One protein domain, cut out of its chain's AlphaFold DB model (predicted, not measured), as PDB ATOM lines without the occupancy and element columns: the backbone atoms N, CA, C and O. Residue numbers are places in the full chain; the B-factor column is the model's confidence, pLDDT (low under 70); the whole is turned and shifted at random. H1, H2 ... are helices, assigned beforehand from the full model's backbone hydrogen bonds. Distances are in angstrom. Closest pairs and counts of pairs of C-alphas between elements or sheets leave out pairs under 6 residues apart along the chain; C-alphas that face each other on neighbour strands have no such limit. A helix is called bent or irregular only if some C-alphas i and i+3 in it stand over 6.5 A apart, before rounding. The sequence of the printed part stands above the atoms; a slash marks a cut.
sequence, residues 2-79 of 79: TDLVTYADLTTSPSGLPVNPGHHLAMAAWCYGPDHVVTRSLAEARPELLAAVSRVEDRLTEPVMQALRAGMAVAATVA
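This is residues 2 to 79 of the 79 residues of an uncharacterized protein of Acidimicrobiales bacterium (UniProt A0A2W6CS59). A long helix, H3, bent into two arms, makes the spine of this model; H2 folds back along its first arm, H3a, as a helical hairpin, and H1 crosses the second arm, H3b, about perpendicular to it. At the far end of H3b the chain turns a corner into H4, and residues 61 to 67 and 70 to 79 stick out free of the body. The printed part has 78 residues with four named helices, in the order H1, H2, H3, H4, and no named strand; the class is all helix. The whole is loose, with a radius of gyration of the C-alphas of 15.8 A, and its C-alphas span 52 by 24 by 16 A, a rod.

H3, residues 37 to 61, was assigned as one helix by its hydrogen bonds but is bent: C-alphas 44 and 47 are 7.3 A apart. Arm H3a, residues 37 to 44, is 10.7 A long and begins with C-alpha 37 at (155.544, 214.032, 88.804). Arm H3b, residues 47 to 61, is 21.0 A long; residues 45 and 46 belong to neither arm. H2, residues 21 to 32, is 17.4 A long. H1, residues 2 to 11, is 14.1 A long, with C-alpha 2 at (161.264, 220.340, 109.292). H4, residues 63 to 78, is 23.1 A long and ends with C-alpha 78 at (148.381, 206.827, 137.709).

H3a and H3b stand at a steep tilt of 57 degrees. H2 and H3a form a helical hairpin, at a shallow tilt of 26 degrees, opposite ways; their closest C-alphas, of Ala 29 and Thr 39, are 4.7 A apart. H1 and H3b touch, about perpendicular at 88 degrees, with the C-alphas of Tyr 7 and Val 53 closest at 4.7 A. H1 also touches H2, through residues 21 to 25 of H2 alone, at 79 degrees, about perpendicular; the C-alphas of Leu 10 and Pro 21 are closest, at 4.8 A. H2 and H3b only just touch, with 3 pairs of C-alphas within 8 A, the closest being those of Pro 21 and Leu 50 at 7.2 A. H4 is close to H3b but not clearly touching: the closest C-alphas, of Leu 60 and Gln 66, are 6.7 A apart. H4 is apart from H1, H2 and H3a. In H1, H3a, H3b and H4 every O i to N i+4 pair is within hydrogen-bond range; in H2 it is 7 of 8.

The two C-alphas farthest apart, of Asp 35 and Val 78, are 52.7 A apart. The printed part has no cut. The links from H2 to H3 and from H3 to H4 are tight, and the link from H1 to H2 is short. Mean pLDDT of the printed part is 93.0; residues 75 to 79 are under 70.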
ATOM      1  N   THR A   2     161.570 221.241 110.422       91.12
ATOM      2  CA  THR A   2     161.264 220.340 109.292       91.12
ATOM      3  C   THR A   2     161.379 218.850 109.630       91.12
ATOM      4  O   THR A   2     160.405 218.137 109.440       91.12
ATOM      5  N   ASP A   3     162.487 218.405 110.241       97.25
ATOM      6  CA  ASP A   3     162.687 216.991 110.618       97.25
ATOM      7  C   ASP A   3     161.530 216.406 111.440       97.25
ATOM      8  O   ASP A   3     161.098 215.286 111.195       97.25
ATOM      9  N   LEU A   4     161.010 217.166 112.409       96.19
ATOM     10  CA  LEU A   4     159.942 216.697 113.294       96.19
ATOM     11  C   LEU A   4     158.614 216.540 112.547       96.19
ATOM     12  O   LEU A   4     157.896 215.573 112.779       96.19
ATOM     13  N   VAL A   5     158.293 217.485 111.659       96.56
ATOM     14  CA  VAL A   5     157.072 217.416 110.843       96.56
ATOM     15  C   VAL A   5     157.176 216.261 109.852       96.56
ATOM     16  O   VAL A   5     156.241 215.479 109.744       96.56
ATOM     17  N   THR A   6     158.329 216.100 109.196       97.06
ATOM     18  CA  THR A   6     158.595 214.970 108.298       97.06
ATOM     19  C   THR A   6     158.511 213.633 109.031       97.06
ATOM     20  O   THR A   6     157.894 212.702 108.527       97.06
ATOM     21  N   TYR A   7     159.078 213.539 110.236       97.75
ATOM     22  CA  TYR A   7     158.941 212.358 111.082       97.75
ATOM     23  C   TYR A   7     157.466 212.062 111.368       97.75
ATOM     24  O   TYR A   7     156.996 210.975 111.053       97.75
ATOM     25  N   ALA A   8     156.715 213.041 111.883       96.19
ATOM     26  CA  ALA A   8     155.313 212.849 112.240       96.19
ATOM     27  C   ALA A   8     154.448 212.414 111.045       96.19
ATOM     28  O   ALA A   8     153.651 211.490 111.197       96.19
ATOM     29  N   ASP A   9     154.637 213.035 109.877       96.00
ATOM     30  CA  ASP A   9     153.918 212.723 108.635       96.00
ATOM     31  C   ASP A   9     154.199 211.294 108.144       96.00
ATOM     32  O   ASP A   9     153.287 210.536 107.814       96.00
ATOM     33  N   LEU A  10     155.468 210.879 108.164       97.50
ATOM     34  CA  LEU A  10     155.865 209.584 107.618       97.50
ATOM     35  C   LEU A  10     155.638 208.418 108.582       97.50
ATOM     36  O   LEU A  10     155.432 207.297 108.115       97.50
ATOM     37  N   THR A  11     155.650 208.650 109.897       97.88
ATOM     38  CA  THR A  11     155.521 207.582 110.904       97.88
ATOM     39  C   THR A  11     154.132 207.459 111.519       97.88
ATOM     40  O   THR A  11     153.918 206.547 112.317       97.88
ATOM     41  N   THR A  12     153.186 208.342 111.183       96.62
ATOM     42  CA  THR A  12     151.848 208.364 111.798       96.62
ATOM     43  C   THR A  12     150.759 208.235 110.740       96.62
ATOM     44  O   THR A  12     150.730 208.975 109.762       96.62
ATOM     45  N   SER A  13     149.837 207.294 110.925       93.69
ATOM     46  CA  SER A  13     148.661 207.163 110.068       93.69
ATOM     47  C   SER A  13     147.648 208.286 110.338       93.69
ATOM     48  O   SER A  13     147.674 208.893 111.410       93.69
ATOM     49  N   PRO A  14     146.669 208.509 109.441       91.06
ATOM     50  CA  PRO A  14     145.569 209.444 109.698       91.06
ATOM     51  C   PRO A  14     144.771 209.139 110.976       91.06
ATOM     52  O   PRO A  14     144.163 210.032 111.557       91.06
ATOM     53  N   SER A  15     144.775 207.881 111.428       94.56
ATOM     54  CA  SER A  15     144.143 207.451 112.683       94.56
ATOM     55  C   SER A  15     145.082 207.531 113.894       94.56
ATOM     56  O   SER A  15     144.735 207.038 114.962       94.56
ATOM     57  N   GLY A  16     146.276 208.110 113.742       93.44
ATOM     58  CA  GLY A  16     147.260 208.247 114.816       93.44
ATOM     59  C   GLY A  16     148.095 206.993 115.086       93.44
ATOM     60  O   GLY A  16     148.782 206.934 116.101       93.44
ATOM     61  N   LEU A  17     148.035 205.974 114.223       95.69
ATOM     62  CA  LEU A  17     148.737 204.705 114.447       95.69
ATOM     63  C   LEU A  17     150.163 204.743 113.886       95.69
ATOM     64  O   LEU A  17     150.373 205.344 112.832       95.69
ATOM     65  N   PRO A  18     151.134 204.069 114.528       95.88
ATOM     66  CA  PRO A  18     152.488 203.985 114.001       95.88
ATOM     67  C   PRO A  18     152.500 203.238 112.665       95.88
ATOM     68  O   PRO A  18     151.874 202.188 112.515       95.88
ATOM     69  N   VAL A  19     153.245 203.766 111.700       97.38
ATOM     70  CA  VAL A  19     153.444 203.152 110.383       97.38
ATOM     71  C   VAL A  19     154.916 203.173 109.997       97.38
ATOM     72  O   VAL A  19     155.686 204.018 110.449       97.38
ATOM     73  N   ASN A  20     155.321 202.225 109.149       97.88
ATOM     74  CA  ASN A  20     156.681 202.209 108.626       97.88
ATOM     75  C   ASN A  20     156.845 203.316 107.563       97.88
ATOM     76  O   ASN A  20     156.115 203.294 106.568       97.88
ATOM     77  N   PRO A  21     157.823 204.226 107.704       98.00
ATOM     78  CA  PRO A  21     157.993 205.371 106.805       98.00
ATOM     79  C   PRO A  21     158.324 204.950 105.366       98.00
ATOM     80  O   PRO A  21     157.835 205.542 104.407       98.00
ATOM     81  N   GLY A  22     159.102 203.877 105.185       97.94
ATOM     82  CA  GLY A  22     159.440 203.348 103.864       97.94
ATOM     83  C   GLY A  22     158.233 202.757 103.130       97.94
ATOM     84  O   GLY A  22     158.094 202.961 101.922       97.94
ATOM     85  N   HIS A  23     157.354 202.057 103.852       97.62
ATOM     86  CA  HIS A  23     156.081 201.573 103.310       97.62
ATOM     87  C   HIS A  23     155.115 202.725 103.024       97.62
ATOM     88  O   HIS A  23     154.470 202.721 101.980       97.62
ATOM     89  N   HIS A  24     155.052 203.727 103.904       96.94
ATOM     90  CA  HIS A  24     154.189 204.891 103.721       96.94
ATOM     91  C   HIS A  24     154.566 205.668 102.448       96.94
ATOM     92  O   HIS A  24     153.704 205.943 101.616       96.94
ATOM     93  N   LEU A  25     155.863 205.908 102.217       97.50
ATOM     94  CA  LEU A  25     156.359 206.525 100.981       97.50
ATOM     95  C   LEU A  25     156.054 205.683  99.733       97.50
ATOM     96  O   LEU A  25     155.708 206.230  98.687       97.50
ATOM     97  N   ALA A  26     156.170 204.355  99.826       96.81
ATOM     98  CA  ALA A  26     155.844 203.463  98.714       96.81
ATOM     99  C   ALA A  26     154.342 203.492  98.378       96.81
ATOM    100  O   ALA A  26     153.981 203.546  97.204       96.81
ATOM    101  N   MET A  27     153.478 203.515  99.396       96.19
ATOM    102  CA  MET A  27     152.033 203.675  99.230       96.19
ATOM    103  C   MET A  27     151.696 205.030  98.598       96.19
ATOM    104  O   MET A  27     150.918 205.078  97.649       96.19
ATOM    105  N   ALA A  28     152.319 206.115  99.068       95.62
ATOM    106  CA  ALA A  28     152.122 207.447  98.506       95.62
ATOM    107  C   ALA A  28     152.475 207.488  97.011       95.62
ATOM    108  O   ALA A  28     151.677 207.963  96.209       95.62
ATOM    109  N   ALA A  29     153.621 206.925  96.614       97.31
ATOM    110  CA  ALA A  29     154.006 206.804  95.206       97.31
ATOM    111  C   ALA A  29     153.018 205.942  94.393       97.31
ATOM    112  O   ALA A  29     152.658 206.290  93.267       97.31
ATOM    113  N   TRP A  30     152.541 204.835  94.970       97.56
ATOM    114  CA  TRP A  30     151.577 203.946  94.320       97.56
ATOM    115  C   TRP A  30     150.253 204.649  93.988       97.56
ATOM    116  O   TRP A  30     149.723 204.438  92.900       97.56
ATOM    117  N   CYS A  31     149.768 205.548  94.853       97.00
ATOM    118  CA  CYS A  31     148.538 206.316  94.621       97.00
ATOM    119  C   CYS A  31     148.571 207.194  93.357       97.00
ATOM    120  O   CYS A  31     147.513 207.497  92.807       97.00
ATOM    121  N   TYR A  32     149.756 207.610  92.895       97.44
ATOM    122  CA  TYR A  32     149.906 208.483  91.723       97.44
ATOM    123  C   TYR A  32     150.335 207.743  90.448       97.44
ATOM    124  O   TYR A  32     150.125 208.253  89.348       97.44
ATOM    125  N   GLY A  33     150.927 206.553  90.573       96.62
ATOM    126  CA  GLY A  33     151.464 205.786  89.446       96.62
ATOM    127  C   GLY A  33     152.881 206.210  89.022       96.62
ATOM    128  O   GLY A  33     153.361 207.278  89.406       96.62
ATOM    129  N   PRO A  34     153.593 205.375  88.245       95.44
ATOM    130  CA  PRO A  34     155.040 205.499  88.023       95.44
ATOM    131  C   PRO A  34     155.469 206.751  87.238       95.44
ATOM    132  O   PRO A  34     156.520 207.318  87.526       95.44
ATOM    133  N   ASP A  35     154.654 207.218  86.290       96.38
ATOM    134  CA  ASP A  35     155.013 208.337  85.402       96.38
ATOM    135  C   ASP A  35     154.620 209.716  85.955       96.38
ATOM    136  O   ASP A  35     154.908 210.758  85.350       96.38
ATOM    137  N   HIS A  36     153.968 209.745  87.118       98.38
ATOM    138  CA  HIS A  36     153.479 210.975  87.718       98.38
ATOM    139  C   HIS A  36     154.617 211.789  88.346       98.38
ATOM    140  O   HIS A  36     155.544 211.248  88.949       98.38
ATOM    141  N   VAL A  37     154.526 213.121  88.250       98.19
ATOM    142  CA  VAL A  37     155.544 214.032  88.804       98.19
ATOM    143  C   VAL A  37     155.761 213.807  90.302       98.19
ATOM    144  O   VAL A  37     156.903 213.765  90.740       98.19
ATOM    145  N   VAL A  38     154.690 213.555  91.063       97.25
ATOM    146  CA  VAL A  38     154.781 213.275  92.508       97.25
ATOM    147  C   VAL A  38     155.596 212.015  92.785       97.25
ATOM    148  O   VAL A  38     156.432 212.026  93.680       97.25
ATOM    149  N   THR A  39     155.420 210.954  91.999       98.19
ATOM    150  CA  THR A  39     156.180 209.709  92.164       98.19
ATOM    151  C   THR A  39     157.668 209.922  91.921       98.19
ATOM    152  O   THR A  39     158.488 209.443  92.704       98.19
ATOM    153  N   ARG A  40     158.031 210.698  90.889       98.00
ATOM    154  CA  ARG A  40     159.432 211.067  90.631       98.00
ATOM    155  C   ARG A  40     160.011 211.922  91.756       98.00
ATOM    156  O   ARG A  40     161.060 211.583  92.291       98.00
ATOM    157  N   SER A  41     159.295 212.966  92.174       97.88
ATOM    158  CA  SER A  41     159.729 213.836  93.272       97.88
ATOM    159  C   SER A  41     159.881 213.074  94.592       97.88
ATOM    160  O   SER A  41     160.846 213.297  95.318       97.88
ATOM    161  N   LEU A  42     158.977 212.136  94.894       97.19
ATOM    162  CA  LEU A  42     159.099 211.262  96.062       97.19
ATOM    163  C   LEU A  42     160.318 210.347  95.959       97.19
ATOM    164  O   LEU A  42     161.009 210.165  96.956       97.19
ATOM    165  N   ALA A  43     160.602 209.778  94.784       96.81
ATOM    166  CA  ALA A  43     161.775 208.930  94.585       96.81
ATOM    167  C   ALA A  43     163.087 209.702  94.803       96.81
ATOM    168  O   ALA A  43     163.977 209.202  95.490       96.81
ATOM    169  N   GLU A  44     163.176 210.927  94.280       98.12
ATOM    170  CA  GLU A  44     164.331 211.817  94.459       98.12
ATOM    171  C   GLU A  44     164.505 212.249  95.921       98.12
ATOM    172  O   GLU A  44     165.614 212.218  96.451       98.12
ATOM    173  N   ALA A  45     163.411 212.610  96.598       97.69
ATOM    174  CA  ALA A  45     163.444 213.084  97.980       97.69
ATOM    175  C   ALA A  45     163.574 211.955  99.017       97.69
ATOM    176  O   ALA A  45     163.974 212.211 100.153       97.69
ATOM    177  N   ARG A  46     163.244 210.707  98.654       98.06
ATOM    178  CA  ARG A  46     163.183 209.554  99.570       98.06
ATOM    179  C   ARG A  46     164.402 209.420 100.490       98.06
ATOM    180  O   ARG A  46     164.175 209.192 101.677       98.06
ATOM    181  N   PRO A  47     165.660 209.540 100.018       98.31
ATOM    182  CA  PRO A  47     166.817 209.415 100.899       98.31
ATOM    183  C   PRO A  47     166.822 210.463 102.017       98.31
ATOM    184  O   PRO A  47     167.012 210.106 103.175       98.31
ATOM    185  N   GLU A  48     166.547 211.731 101.698       98.38
ATOM    186  CA  GLU A  48     166.540 212.808 102.696       98.38
ATOM    187  C   GLU A  48     165.326 212.719 103.626       98.38
ATOM    188  O   GLU A  48     165.449 212.946 104.827       98.38
ATOM    189  N   LEU A  49     164.164 212.320 103.104       98.06
ATOM    190  CA  LEU A  49     162.966 212.094 103.915       98.06
ATOM    191  C   LEU A  49     163.196 211.003 104.971       98.06
ATOM    192  O   LEU A  49     162.845 211.180 106.135       98.06
ATOM    193  N   LEU A  50     163.837 209.895 104.587       98.50
ATOM    194  CA  LEU A  50     164.197 208.828 105.523       98.50
ATOM    195  C   LEU A  50     165.329 209.248 106.474       98.50
ATOM    196  O   LEU A  50     165.309 208.868 107.642       98.50
ATOM    197  N   ALA A  51     166.279 210.070 106.019       98.44
ATOM    198  CA  ALA A  51     167.314 210.626 106.887       98.44
ATOM    199  C   ALA A  51     166.723 211.555 107.959       98.44
ATOM    200  O   ALA A  51     167.132 211.495 109.117       98.44
ATOM    201  N   ALA A  52     165.731 212.378 107.611       98.31
ATOM    202  CA  ALA A  52     165.013 213.220 108.563       98.31
ATOM    203  C   ALA A  52     164.301 212.394 109.644       98.31
ATOM    204  O   ALA A  52     164.383 212.744 110.821       98.31
ATOM    205  N   VAL A  53     163.674 211.274 109.259       98.38
ATOM    206  CA  VAL A  53     163.092 210.310 110.206       98.38
ATOM    207  C   VAL A  53     164.170 209.766 111.145       98.38
ATOM    208  O   VAL A  53     164.025 209.902 112.358       98.38
ATOM    209  N   SER A  54     165.278 209.253 110.598       98.06
ATOM    210  CA  SER A  54     166.391 208.703 111.386       98.06
ATOM    211  C   SER A  54     166.933 209.715 112.396       98.06
ATOM    212  O   SER A  54     167.091 209.387 113.564       98.06
ATOM    213  N   ARG A  55     167.137 210.981 111.999       97.69
ATOM    214  CA  ARG A  55     167.621 212.033 112.912       97.69
ATOM    215  C   ARG A  55     166.684 212.273 114.094       97.69
ATOM    216  O   ARG A  55     167.137 212.687 115.161       97.69
ATOM    217  N   VAL A  56     165.375 212.104 113.912       97.19
ATOM    218  CA  VAL A  56     164.412 212.214 115.015       97.19
ATOM    219  C   VAL A  56     164.437 210.953 115.867       97.19
ATOM    220  O   VAL A  56     164.485 211.078 117.085       97.19
ATOM    221  N   GLU A  57     164.465 209.767 115.265       96.19
ATOM    222  CA  GLU A  57     164.603 208.500 115.995       96.19
ATOM    223  C   GLU A  57     165.860 208.487 116.875       96.19
ATOM    224  O   GLU A  57     165.760 208.198 118.066       96.19
ATOM    225  N   ASP A  58     167.004 208.924 116.349       96.75
ATOM    226  CA  ASP A  58     168.260 209.037 117.096       96.75
ATOM    227  C   ASP A  58     168.101 209.953 118.318       96.75
ATOM    228  O   ASP A  58     168.378 209.542 119.448       96.75
ATOM    229  N   ARG A  59     167.546 211.159 118.131       95.25
ATOM    230  CA  ARG A  59     167.254 212.096 119.236       95.25
ATOM    231  C   ARG A  59     166.308 211.495 120.267       95.25
ATOM    232  O   ARG A  59     166.429 211.738 121.463       95.25
ATOM    233  N   LEU A  60     165.341 210.705 119.816       93.12
ATOM    234  CA  LEU A  60     164.395 210.033 120.694       93.12
ATOM    235  C   LEU A  60     165.051 208.926 121.522       93.12
ATOM    236  O   LEU A  60     164.538 208.616 122.595       93.12
ATOM    237  N   THR A  61     166.157 208.339 121.059       94.88
ATOM    238  CA  THR A  61     166.958 207.376 121.833       94.88
ATOM    239  C   THR A  61     167.920 208.033 122.822       94.88
ATOM    240  O   THR A  61     168.462 207.336 123.680       94.88
ATOM    241  N   GLU A  62     168.093 209.359 122.776       95.56
ATOM    242  CA  GLU A  62     168.927 210.066 123.745       95.56
ATOM    243  C   GLU A  62     168.428 209.825 125.183       95.56
ATOM    244  O   GLU A  62     167.217 209.873 125.437       95.56
ATOM    245  N   PRO A  63     169.336 209.626 126.161       94.06
ATOM    246  CA  PRO A  63     168.961 209.290 127.536       94.06
ATOM    247  C   PRO A  63     167.979 210.280 128.171       94.06
ATOM    248  O   PRO A  63     167.073 209.876 128.898       94.06
ATOM    249  N   VAL A  64     168.125 211.572 127.863       93.06
ATOM    250  CA  VAL A  64     167.229 212.629 128.353       93.06
ATOM    251  C   VAL A  64     165.810 212.427 127.822       93.06
ATOM    252  O   VAL A  64     164.854 212.447 128.594       93.06
ATOM    253  N   MET A  65     165.659 212.177 126.520       91.62
ATOM    254  CA  MET A  65     164.349 211.962 125.903       91.62
ATOM    255  C   MET A  65     163.699 210.654 126.359       91.62
ATOM    256  O   MET A  65     162.484 210.614 126.568       91.62
ATOM    257  N   GLN A  66     164.492 209.606 126.579       90.62
ATOM    258  CA  GLN A  66     164.012 208.340 127.136       90.62
ATOM    259  C   GLN A  66     163.517 208.497 128.578       90.62
ATOM    260  O   GLN A  66     162.426 208.031 128.908       90.62
ATOM    261  N   ALA A  67     164.259 209.221 129.419       90.19
ATOM    262  CA  ALA A  67     163.844 209.514 130.788       90.19
ATOM    263  C   ALA A  67     162.541 210.334 130.833       90.19
ATOM    264  O   ALA A  67     161.630 210.003 131.593       90.19
ATOM    265  N   LEU A  68     162.414 211.358 129.977       88.88
ATOM    266  CA  LEU A  68     161.192 212.162 129.863       88.88
ATOM    267  C   LEU A  68     159.983 211.314 129.443       88.88
ATOM    268  O   LEU A  68     158.916 211.414 130.051       88.88
ATOM    269  N   ARG A  69     160.146 210.439 128.444       85.19
ATOM    270  CA  ARG A  69     159.085 209.527 127.987       85.19
ATOM    271  C   ARG A  69     158.649 208.542 129.065       85.19
ATOM    272  O   ARG A  69     157.449 208.355 129.253       85.19
ATOM    273  N   ALA A  70     159.601 207.948 129.784       85.81
ATOM    274  CA  ALA A  70     159.302 207.047 130.893       85.81
ATOM    275  C   ALA A  70     158.503 207.765 131.992       85.81
ATOM    276  O   ALA A  70     157.490 207.244 132.454       85.81
ATOM    277  N   GLY A  71     158.894 208.994 132.351       85.31
ATOM    278  CA  GLY A  71     158.156 209.818 133.312       85.31
ATOM    279  C   GLY A  71     156.719 210.124 132.873       85.31
ATOM    280  O   GLY A  71     155.792 209.995 133.671       85.31
ATOM    281  N   MET A  72     156.507 210.467 131.596       78.19
ATOM    282  CA  MET A  72     155.165 210.718 131.049       78.19
ATOM    283  C   MET A  72     154.280 209.466 131.034       78.19
ATOM    284  O   MET A  72     153.095 209.554 131.350       78.19
ATOM    285  N   ALA A  73     154.836 208.300 130.697       76.38
ATOM    286  CA  ALA A  73     154.094 207.040 130.707       76.38
ATOM    287  C   ALA A  73     153.657 206.644 132.130       76.38
ATOM    288  O   ALA A  73     152.522 206.212 132.336       76.38
ATOM    289  N   VAL A  74     154.531 206.852 133.123       71.31
ATOM    290  CA  VAL A  74     154.198 206.637 134.540       71.31
ATOM    291  C   VAL A  74     153.073 207.576 134.978       71.31
ATOM    292  O   VAL A  74     152.113 207.116 135.587       71.31
ATOM    293  N   ALA A  75     153.123 208.861 134.610       68.62
ATOM    294  CA  ALA A  75     152.057 209.814 134.925       68.62
ATOM    295  C   ALA A  75     150.702 209.430 134.298       68.62
ATOM    296  O   ALA A  75     149.675 209.531 134.961       68.62
ATOM    297  N   ALA A  76     150.696 208.936 133.057       66.56
ATOM    298  CA  ALA A  76     149.480 208.506 132.361       66.56
ATOM    299  C   ALA A  76     148.858 207.208 132.917       66.56
ATOM    300  O   ALA A  76     147.705 206.922 132.623       66.56
ATOM    301  N   THR A  77     149.603 206.423 133.700       65.25
ATOM    302  CA  THR A  77     149.120 205.159 134.292       65.25
ATOM    303  C   THR A  77     148.527 205.359 135.696       65.25
ATOM    304  O   THR A  77     147.854 204.475 136.220       65.25
ATOM    305  N   VAL A  78     148.796 206.506 136.328       64.31
ATOM    306  CA  VAL A  78     148.381 206.827 137.709       64.31
ATOM    307  C   VAL A  78     147.156 207.762 137.747       64.31
ATOM    308  O   VAL A  78     146.598 207.992 138.818       64.31
ATOM    309  N   ALA A  79     146.728 208.277 136.592       52.78
ATOM    310  CA  ALA A  79     145.525 209.095 136.408       52.78
ATOM    311  C   ALA A  79     144.348 208.246 135.907       52.78
ATOM    312  O   ALA A  79     143.208 208.536 136.334       52.78
TER     313      ALA A  79